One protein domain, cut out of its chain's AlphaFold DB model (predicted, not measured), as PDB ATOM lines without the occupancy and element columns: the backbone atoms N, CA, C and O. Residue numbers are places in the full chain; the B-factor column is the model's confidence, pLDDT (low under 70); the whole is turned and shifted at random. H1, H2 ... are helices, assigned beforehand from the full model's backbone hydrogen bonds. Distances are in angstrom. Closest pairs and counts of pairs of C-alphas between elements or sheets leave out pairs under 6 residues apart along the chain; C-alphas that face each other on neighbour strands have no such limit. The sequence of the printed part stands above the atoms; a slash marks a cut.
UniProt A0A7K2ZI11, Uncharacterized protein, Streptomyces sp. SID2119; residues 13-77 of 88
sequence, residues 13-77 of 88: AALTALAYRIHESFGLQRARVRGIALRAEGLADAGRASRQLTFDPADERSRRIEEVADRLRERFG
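What this domain is: This is residues 13 to 77 of the 88 residues of an uncharacterized protein of Streptomyces sp. SID2119 (UniProt A0A7K2ZI11). Two helices are set apart and roughly at right angles, like a T with a gap, the first residue of H1 toward the side of H2. A long link makes a wide, open loop: it turns beyond the last residue of H1, runs back past H1 and swings round to the first residue of H2. The printed part has 65 residues with two named helices, H1 then H2, and no named strand; its class is all helix, with 32 residues, under half, in named elements. It is only just loose, close to extended, with a radius of gyration of the C-alphas of 16.0 A and spans of 40 by 33 by 25 A.

Where its parts are: H1, residues 13 to 24, begins at C-alpha 13 (75.251, 24.872, -5.571) and is 16.4 A long from first to last C-alpha. H2, residues 57 to 76, is 28.2 A long and ends at C-alpha 76 (85.719, 20.820, 14.802).

How they stand to each other: H1 and H2 are apart, with no C-alpha of the one within 8 A of the other. In both, every O i to N i+4 pair is within hydrogen-bond range.

The domain as a whole: The C-alphas of Gln 29 and Arg 75, the two farthest apart, are 43.7 A apart. The link from H1 to H2, 32 residues, is long; the printed part has no cut. No printed residue is under 70 in pLDDT.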
ATOM      1  N   ALA A  13      75.377  24.196  -4.280       92.56
ATOM      2  CA  ALA A  13      75.251  24.872  -5.571       92.56
ATOM      3  C   ALA A  13      73.839  24.737  -6.173       92.56
ATOM      4  O   ALA A  13      73.280  25.717  -6.671       92.56
ATOM      5  N   ALA A  14      73.223  23.554  -6.070       93.50
ATOM      6  CA  ALA A  14      71.866  23.318  -6.563       93.50
ATOM      7  C   ALA A  14      70.817  24.124  -5.775       93.50
ATOM      8  O   ALA A  14      69.918  24.731  -6.367       93.50
ATOM      9  N   LEU A  15      70.950  24.171  -4.445       95.00
ATOM     10  CA  LEU A  15      70.061  24.940  -3.571       95.00
ATOM     11  C   LEU A  15      70.218  26.452  -3.788       95.00
ATOM     12  O   LEU A  15      69.220  27.164  -3.904       95.00
ATOM     13  N   THR A  16      71.453  26.937  -3.923       94.69
ATOM     14  CA  THR A  16      71.760  28.337  -4.237       94.69
ATOM     15  C   THR A  16      71.183  28.739  -5.593       94.69
ATOM     16  O   THR A  16      70.500  29.760  -5.686       94.69
ATOM     17  N   ALA A  17      71.367  27.922  -6.634       95.00
ATOM     18  CA  ALA A  17      70.787  28.177  -7.951       95.00
ATOM     19  C   ALA A  17      69.251  28.233  -7.903       95.00
ATOM     20  O   ALA A  17      68.626  29.079  -8.547       95.00
ATOM     21  N   LEU A  18      68.610  27.360  -7.116       95.94
ATOM     22  CA  LEU A  18      67.164  27.417  -6.916       95.94
ATOM     23  C   LEU A  18      66.731  28.705  -6.205       95.94
ATOM     24  O   LEU A  18      65.771  29.346  -6.641       95.94
ATOM     25  N   ALA A  19      67.426  29.084  -5.132       95.56
ATOM     26  CA  ALA A  19      67.131  30.296  -4.381       95.56
ATOM     27  C   ALA A  19      67.214  31.540  -5.276       95.56
ATOM     28  O   ALA A  19      66.299  32.365  -5.247       95.56
ATOM     29  N   TYR A  20      68.237  31.635  -6.134       95.44
ATOM     30  CA  TYR A  20      68.364  32.729  -7.098       95.44
ATOM     31  C   TYR A  20      67.241  32.738  -8.137       95.44
ATOM     32  O   TYR A  20      66.625  33.783  -8.330       95.44
ATOM     33  N   ARG A  21      66.871  31.591  -8.721       95.50
ATOM     34  CA  ARG A  21      65.727  31.527  -9.654       95.50
ATOM     35  C   ARG A  21      64.413  31.963  -9.003       95.50
ATOM     36  O   ARG A  21      63.592  32.641  -9.620       95.50
ATOM     37  N   ILE A  22      64.185  31.572  -7.749       94.81
ATOM     38  CA  ILE A  22      63.008  32.022  -6.995       94.81
ATOM     39  C   ILE A  22      63.087  33.529  -6.745       94.81
ATOM     40  O   ILE A  22      62.087  34.222  -6.933       94.81
ATOM     41  N   HIS A  23      64.255  34.034  -6.352       94.25
ATOM     42  CA  HIS A  23      64.483  35.454  -6.124       94.25
ATOM     43  C   HIS A  23      64.202  36.289  -7.387       94.25
ATOM     44  O   HIS A  23      63.444  37.255  -7.329       94.25
ATOM     45  N   GLU A  24      64.726  35.873  -8.539       94.19
ATOM     46  CA  GLU A  24      64.480  36.505  -9.842       94.19
ATOM     47  C   GLU A  24      62.993  36.524 -10.207       94.19
ATOM     48  O   GLU A  24      62.485  37.531 -10.698       94.19
ATOM     49  N   SER A  25      62.256  35.453  -9.890       95.19
ATOM     50  CA  SER A  25      60.821  35.351 -10.194       95.19
ATOM     51  C   SER A  25      59.939  36.387  -9.484       95.19
ATOM     52  O   SER A  25      58.771  36.541  -9.844       95.19
ATOM     53  N   PHE A  26      60.461  37.091  -8.475       93.94
ATOM     54  CA  PHE A  26      59.748  38.200  -7.845       93.94
ATOM     55  C   PHE A  26      59.781  39.489  -8.674       93.94
ATOM     56  O   PHE A  26      59.013  40.397  -8.366       93.94
ATOM     57  N   GLY A  27      60.629  39.585  -9.707       94.31
ATOM     58  CA  GLY A  27      60.655  40.733 -10.621       94.31
ATOM     59  C   GLY A  27      60.898  42.069  -9.914       94.31
ATOM     60  O   GLY A  27      60.313  43.083 -10.288       94.31
ATOM     61  N   LEU A  28      61.705  42.065  -8.850       94.31
ATOM     62  CA  LEU A  28      61.887  43.211  -7.963       94.31
ATOM     63  C   LEU A  28      62.483  44.413  -8.714       94.31
ATOM     64  O   LEU A  28      63.619  44.364  -9.175       94.31
ATOM     65  N   GLN A  29      61.743  45.522  -8.771       93.31
ATOM     66  CA  GLN A  29      62.200  46.784  -9.359       93.31
ATOM     67  C   GLN A  29      62.447  47.806  -8.250       93.31
ATOM     68  O   GLN A  29      61.503  48.280  -7.621       93.31
ATOM     69  N   ARG A  30      63.723  48.119  -7.973       90.44
ATOM     70  CA  ARG A  30      64.148  49.036  -6.888       90.44
ATOM     71  C   ARG A  30      63.585  48.673  -5.501       90.44
ATOM     72  O   ARG A  30      63.444  49.532  -4.633       90.44
ATOM     73  N   ALA A  31      63.269  47.399  -5.274       91.62
ATOM     74  CA  ALA A  31      62.728  46.947  -4.001       91.62
ATOM     75  C   ALA A  31      63.826  46.897  -2.933       91.62
ATOM     76  O   ALA A  31      64.886  46.297  -3.119       91.62
ATOM     77  N   ARG A  32      63.551  47.485  -1.769       94.88
ATOM     78  CA  ARG A  32      64.441  47.387  -0.615       94.88
ATOM     79  C   ARG A  32      64.239  46.035   0.078       94.88
ATOM     80  O   ARG A  32      63.425  45.918   0.987       94.88
ATOM     81  N   VAL A  33      65.019  45.025  -0.305       93.00
ATOM     82  CA  VAL A  33      65.042  43.731   0.399       93.00
ATOM     83  C   VAL A  33      65.666  43.925   1.787       93.00
ATOM     84  O   VAL A  33      66.677  44.619   1.938       93.00
ATOM     85  N   ARG A  34      65.015  43.393   2.826       95.12
ATOM     86  CA  ARG A  34      65.474  43.462   4.229       95.12
ATOM     87  C   ARG A  34      65.845  42.100   4.808       95.12
ATOM     88  O   ARG A  34      66.560  42.051   5.799       95.12
ATOM     89  N   GLY A  35      65.389  41.019   4.186       93.69
ATOM     90  CA  GLY A  35      65.689  39.659   4.603       93.69
ATOM     91  C   GLY A  35      65.199  38.654   3.571       93.69
ATOM     92  O   GLY A  35      64.300  38.946   2.781       93.69
ATOM     93  N   ILE A  36      65.817  37.479   3.588       92.25
ATOM     94  CA  ILE A  36      65.429  36.316   2.796       92.25
ATOM     95  C   ILE A  36      65.416  35.135   3.761       92.25
ATOM     96  O   ILE A  36      66.369  34.943   4.512       92.25
ATOM     97  N   ALA A  37      64.339  34.359   3.737       95.06
ATOM     98  CA  ALA A  37      64.236  33.105   4.467       95.06
ATOM     99  C   ALA A  37      64.013  31.973   3.465       95.06
ATOM    100  O   ALA A  37      63.194  32.096   2.551       95.06
ATOM    101  N   LEU A  38      64.744  30.877   3.644       94.69
ATOM    102  CA  LEU A  38      64.582  29.647   2.879       94.69
ATOM    103  C   LEU A  38      64.086  28.556   3.825       94.69
ATOM    104  O   LEU A  38      64.553  28.453   4.958       94.69
ATOM    105  N   ARG A  39      63.135  27.748   3.356       95.62
ATOM    106  CA  ARG A  39      62.598  26.598   4.085       95.62
ATOM    107  C   ARG A  39      62.711  25.372   3.195       95.62
ATOM    108  O   ARG A  39      62.273  25.412   2.047       95.62
ATOM    109  N   ALA A  40      63.284  24.307   3.741       95.38
ATOM    110  CA  ALA A  40      63.262  22.990   3.128       95.38
ATOM    111  C   ALA A  40      62.069  22.191   3.668       95.38
ATOM    112  O   ALA A  40      61.752  22.252   4.856       95.38
ATOM    113  N   GLU A  41      61.409  21.456   2.783       94.69
ATOM    114  CA  GLU A  41      60.275  20.581   3.086       94.69
ATOM    115  C   GLU A  41      60.492  19.234   2.394       94.69
ATOM    116  O   GLU A  41      61.307  19.139   1.478       94.69
ATOM    117  N   GLY A  42      59.780  18.193   2.835       92.94
ATOM    118  CA  GLY A  42      59.952  16.848   2.275       92.94
ATOM    119  C   GLY A  42      61.335  16.256   2.557       92.94
ATOM    120  O   GLY A  42      61.896  15.571   1.708       92.94
ATOM    121  N   LEU A  43      61.900  16.556   3.732       94.38
ATOM    122  CA  LEU A  43      63.188  16.013   4.149       94.38
ATOM    123  C   LEU A  43      63.108  14.488   4.263       94.38
ATOM    124  O   LEU A  43      62.144  13.941   4.798       94.38
ATOM    125  N   ALA A  44      64.149  13.826   3.780       91.88
ATOM    126  CA  ALA A  44      64.320  12.388   3.859       91.88
ATOM    127  C   ALA A  44      65.722  12.068   4.380       91.88
ATOM    128  O   ALA A  44      66.616  12.915   4.356       91.88
ATOM    129  N   ASP A  45      65.900  10.835   4.844       92.38
ATOM    130  CA  ASP A  45      67.211  10.320   5.223       92.38
ATOM    131  C   ASP A  45      68.181  10.397   4.030       92.38
ATOM    132  O   ASP A  45      67.830  10.002   2.913       92.38
ATOM    133  N   ALA A  46      69.396  10.895   4.266       87.88
ATOM    134  CA  ALA A  46      70.401  11.075   3.221       87.88
ATOM    135  C   ALA A  46      70.772   9.751   2.529       87.88
ATOM    136  O   ALA A  46      70.986   9.737   1.320       87.88
ATOM    137  N   GLY A  47      70.768   8.627   3.254       87.75
ATOM    138  CA  GLY A  47      71.017   7.296   2.697       87.75
ATOM    139  C   GLY A  47      69.898   6.781   1.786       87.75
ATOM    140  O   GLY A  47      70.088   5.795   1.080       87.75
ATOM    141  N   ARG A  48      68.732   7.441   1.778       88.69
ATOM    142  CA  ARG A  48      67.600   7.140   0.885       88.69
ATOM    143  C   ARG A  48      67.469   8.134  -0.269       88.69
ATOM    144  O   ARG A  48      66.590   7.957  -1.112       88.69
ATOM    145  N   ALA A  49      68.298   9.175  -0.309       89.94
ATOM    146  CA  ALA A  49      68.286  10.147  -1.389       89.94
ATOM    147  C   ALA A  49      68.942   9.536  -2.634       89.94
ATOM    148  O   ALA A  49      70.161   9.374  -2.701       89.94
ATOM    149  N   SER A  50      68.128   9.183  -3.630       88.38
ATOM    150  CA  SER A  50      68.649   8.843  -4.949       88.38
ATOM    151  C   SER A  50      69.164  10.106  -5.633       88.38
ATOM    152  O   SER A  50      68.516  11.153  -5.606       88.38
ATOM    153  N   ARG A  51      70.333   9.989  -6.260       88.38
ATOM    154  CA  ARG A  51      70.941  11.047  -7.063       88.38
ATOM    155  C   ARG A  51      71.339  10.498  -8.419       88.38
ATOM    156  O   ARG A  51      72.032   9.482  -8.486       88.38
ATOM    157  N   GLN A  52      70.982  11.211  -9.479       90.06
ATOM    158  CA  GLN A  52      71.547  10.948 -10.794       90.06
ATOM    159  C   GLN A  52      72.975  11.503 -10.868       90.06
ATOM    160  O   GLN A  52      73.229  12.684 -10.627       90.06
ATOM    161  N   LEU A  53      73.932  10.643 -11.216       90.50
ATOM    162  CA  LEU A  53      75.308  11.072 -11.448       90.50
ATOM    163  C   LEU A  53      75.401  11.893 -12.737       90.50
ATOM    164  O   LEU A  53      74.706  11.614 -13.718       90.50
ATOM    165  N   THR A  54      76.305  12.867 -12.729       89.69
ATOM    166  CA  THR A  54      76.716  13.618 -13.915       89.69
ATOM    167  C   THR A  54      78.102  13.167 -14.363       89.69
ATOM    168  O   THR A  54      78.901  12.683 -13.562       89.69
ATOM    169  N   PHE A  55      78.396  13.344 -15.649       94.00
ATOM    170  CA  PHE A  55      79.742  13.162 -16.191       94.00
ATOM    171  C   PHE A  55      80.635  14.393 -15.999       94.00
ATOM    172  O   PHE A  55      81.799  14.353 -16.383       94.00
ATOM    173  N   ASP A  56      80.115  15.477 -15.414       95.06
ATOM    174  CA  ASP A  56      80.908  16.658 -15.085       95.06
ATOM    175  C   ASP A  56      81.807  16.395 -13.858       95.06
ATOM    176  O   ASP A  56      81.311  16.294 -12.727       95.06
ATOM    177  N   PRO A  57      83.141  16.319 -14.030       93.88
ATOM    178  CA  PRO A  57      84.051  16.083 -12.918       93.88
ATOM    179  C   PRO A  57      84.095  17.248 -11.915       93.88
ATOM    180  O   PRO A  57      84.551  17.051 -10.784       93.88
ATOM    181  N   ALA A  58      83.666  18.456 -12.298       94.00
ATOM    182  CA  ALA A  58      83.622  19.609 -11.404       94.00
ATOM    183  C   ALA A  58      82.482  19.492 -10.379       94.00
ATOM    184  O   ALA A  58      82.705  19.774  -9.197       94.00
ATOM    185  N   ASP A  59      81.306  19.013 -10.795       92.69
ATOM    186  CA  ASP A  59      80.177  18.725  -9.896       92.69
ATOM    187  C   ASP A  59      80.567  17.641  -8.883       92.69
ATOM    188  O   ASP A  59      80.470  17.842  -7.670       92.69
ATOM    189  N   GLU A  60      81.139  16.533  -9.362       93.25
ATOM    190  CA  GLU A  60      81.545  15.424  -8.495       93.25
ATOM    191  C   GLU A  60      82.661  15.827  -7.513       93.25
ATOM    192  O   GLU A  60      82.697  15.394  -6.359       93.25
ATOM    193  N   ARG A  61      83.590  16.697  -7.933       94.00
ATOM    194  CA  ARG A  61      84.601  17.263  -7.028       94.00
ATOM    195  C   ARG A  61      83.965  18.161  -5.968       94.00
ATOM    196  O   ARG A  61      84.330  18.050  -4.800       94.00
ATOM    197  N   SER A  62      83.034  19.023  -6.363       93.19
ATOM    198  CA  SER A  62      82.353  19.951  -5.454       93.19
ATOM    199  C   SER A  62      81.592  19.197  -4.366       93.19
ATOM    200  O   SER A  62      81.748  19.505  -3.188       93.19
ATOM    201  N   ARG A  63      80.865  18.138  -4.736       92.94
ATOM    202  CA  ARG A  63      80.135  17.283  -3.786       92.94
ATOM    203  C   ARG A  63      81.047  16.593  -2.779       92.94
ATOM    204  O   ARG A  63      80.763  16.612  -1.587       92.94
ATOM    205  N   ARG A  64      82.172  16.034  -3.235       93.00
ATOM    206  CA  ARG A  64      83.157  15.425  -2.325       93.00
ATOM    207  C   ARG A  64      83.760  16.442  -1.359       93.00
ATOM    208  O   ARG A  64      83.984  16.121  -0.198       93.00
ATOM    209  N   ILE A  65      84.018  17.668  -1.819       93.56
ATOM    210  CA  ILE A  65      84.505  18.747  -0.951       93.56
ATOM    211  C   ILE A  65      83.449  19.117   0.095       93.56
ATOM    212  O   ILE A  65      83.807  19.300   1.255       93.56
ATOM    213  N   GLU A  66      82.174  19.210  -0.289       93.06
ATOM    214  CA  GLU A  66      81.075  19.485   0.644       93.06
ATOM    215  C   GLU A  66      80.975  18.416   1.735       93.06
ATOM    216  O   GLU A  66      80.980  18.770   2.911       93.06
ATOM    217  N   GLU A  67      81.001  17.128   1.376       92.94
ATOM    218  CA  GLU A  67      80.951  16.033   2.355       92.94
ATOM    219  C   GLU A  67      82.105  16.124   3.369       92.94
ATOM    220  O   GLU A  67      81.915  15.987   4.581       92.94
ATOM    221  N   VAL A  68      83.320  16.400   2.883       94.94
ATOM    222  CA  VAL A  68      84.491  16.577   3.749       94.94
ATOM    223  C   VAL A  68      84.338  17.818   4.625       94.94
ATOM    224  O   VAL A  68      84.653  17.766   5.814       94.94
ATOM    225  N   ALA A  69      83.852  18.928   4.070       93.19
ATOM    226  CA  ALA A  69      83.634  20.156   4.820       93.19
ATOM    227  C   ALA A  69      82.597  19.961   5.934       93.19
ATOM    228  O   ALA A  69      82.816  20.439   7.046       93.19
ATOM    229  N   ASP A  70      81.521  19.224   5.670       92.81
ATOM    230  CA  ASP A  70      80.487  18.922   6.658       92.81
ATOM    231  C   ASP A  70      81.026  18.027   7.773       92.81
ATOM    232  O   ASP A  70      80.868  18.361   8.948       92.81
ATOM    233  N   ARG A  71      81.793  16.986   7.433       94.75
ATOM    234  CA  ARG A  71      82.471  16.138   8.429       94.75
ATOM    235  C   ARG A  71      83.457  16.927   9.295       94.75
ATOM    236  O   ARG A  71      83.585  16.683  10.494       94.75
ATOM    237  N   LEU A  72      84.178  17.880   8.703       96.44
ATOM    238  CA  LEU A  72      85.091  18.751   9.444       96.44
ATOM    239  C   LEU A  72      84.332  19.714  10.363       96.44
ATOM    240  O   LEU A  72      84.760  19.916  11.497       96.44
ATOM    241  N   ARG A  73      83.201  20.273   9.917       94.50
ATOM    242  CA  ARG A  73      82.354  21.144  10.749       94.50
ATOM    243  C   ARG A  73      81.699  20.392  11.898       94.50
ATOM    244  O   ARG A  73      81.615  20.936  12.994       94.50
ATOM    245  N   GLU A  74      81.272  19.155  11.667       95.06
ATOM    246  CA  GLU A  74      80.732  18.282  12.709       95.06
ATOM    247  C   GLU A  74      81.783  18.011  13.794       95.06
ATOM    248  O   GLU A  74      81.504  18.130  14.984       95.06
ATOM    249  N   ARG A  75      83.024  17.718  13.387       96.75
ATOM    250  CA  ARG A  75      84.101  17.368  14.319       96.75
ATOM    251  C   ARG A  75      84.734  18.565  15.031       96.75
ATOM    252  O   ARG A  75      85.129  18.442  16.188       96.75
ATOM    253  N   PHE A  76      84.904  19.688  14.338       95.94
ATOM    254  CA  PHE A  76      85.719  20.820  14.802       95.94
ATOM    255  C   PHE A  76      84.930  22.133  14.934       95.94
ATOM    256  O   PHE A  76      85.500  23.167  15.280       95.94
ATOM    257  N   GLY A  77      83.622  22.105  14.680       95.00
ATOM    258  CA  GLY A  77      82.732  23.256  14.773       95.00
ATOM    259  C   GLY A  77      82.564  24.031  13.456       95.00
ATOM    260  O   GLY A  77      83.308  23.844  12.492       95.00
TER     261      GLY A  77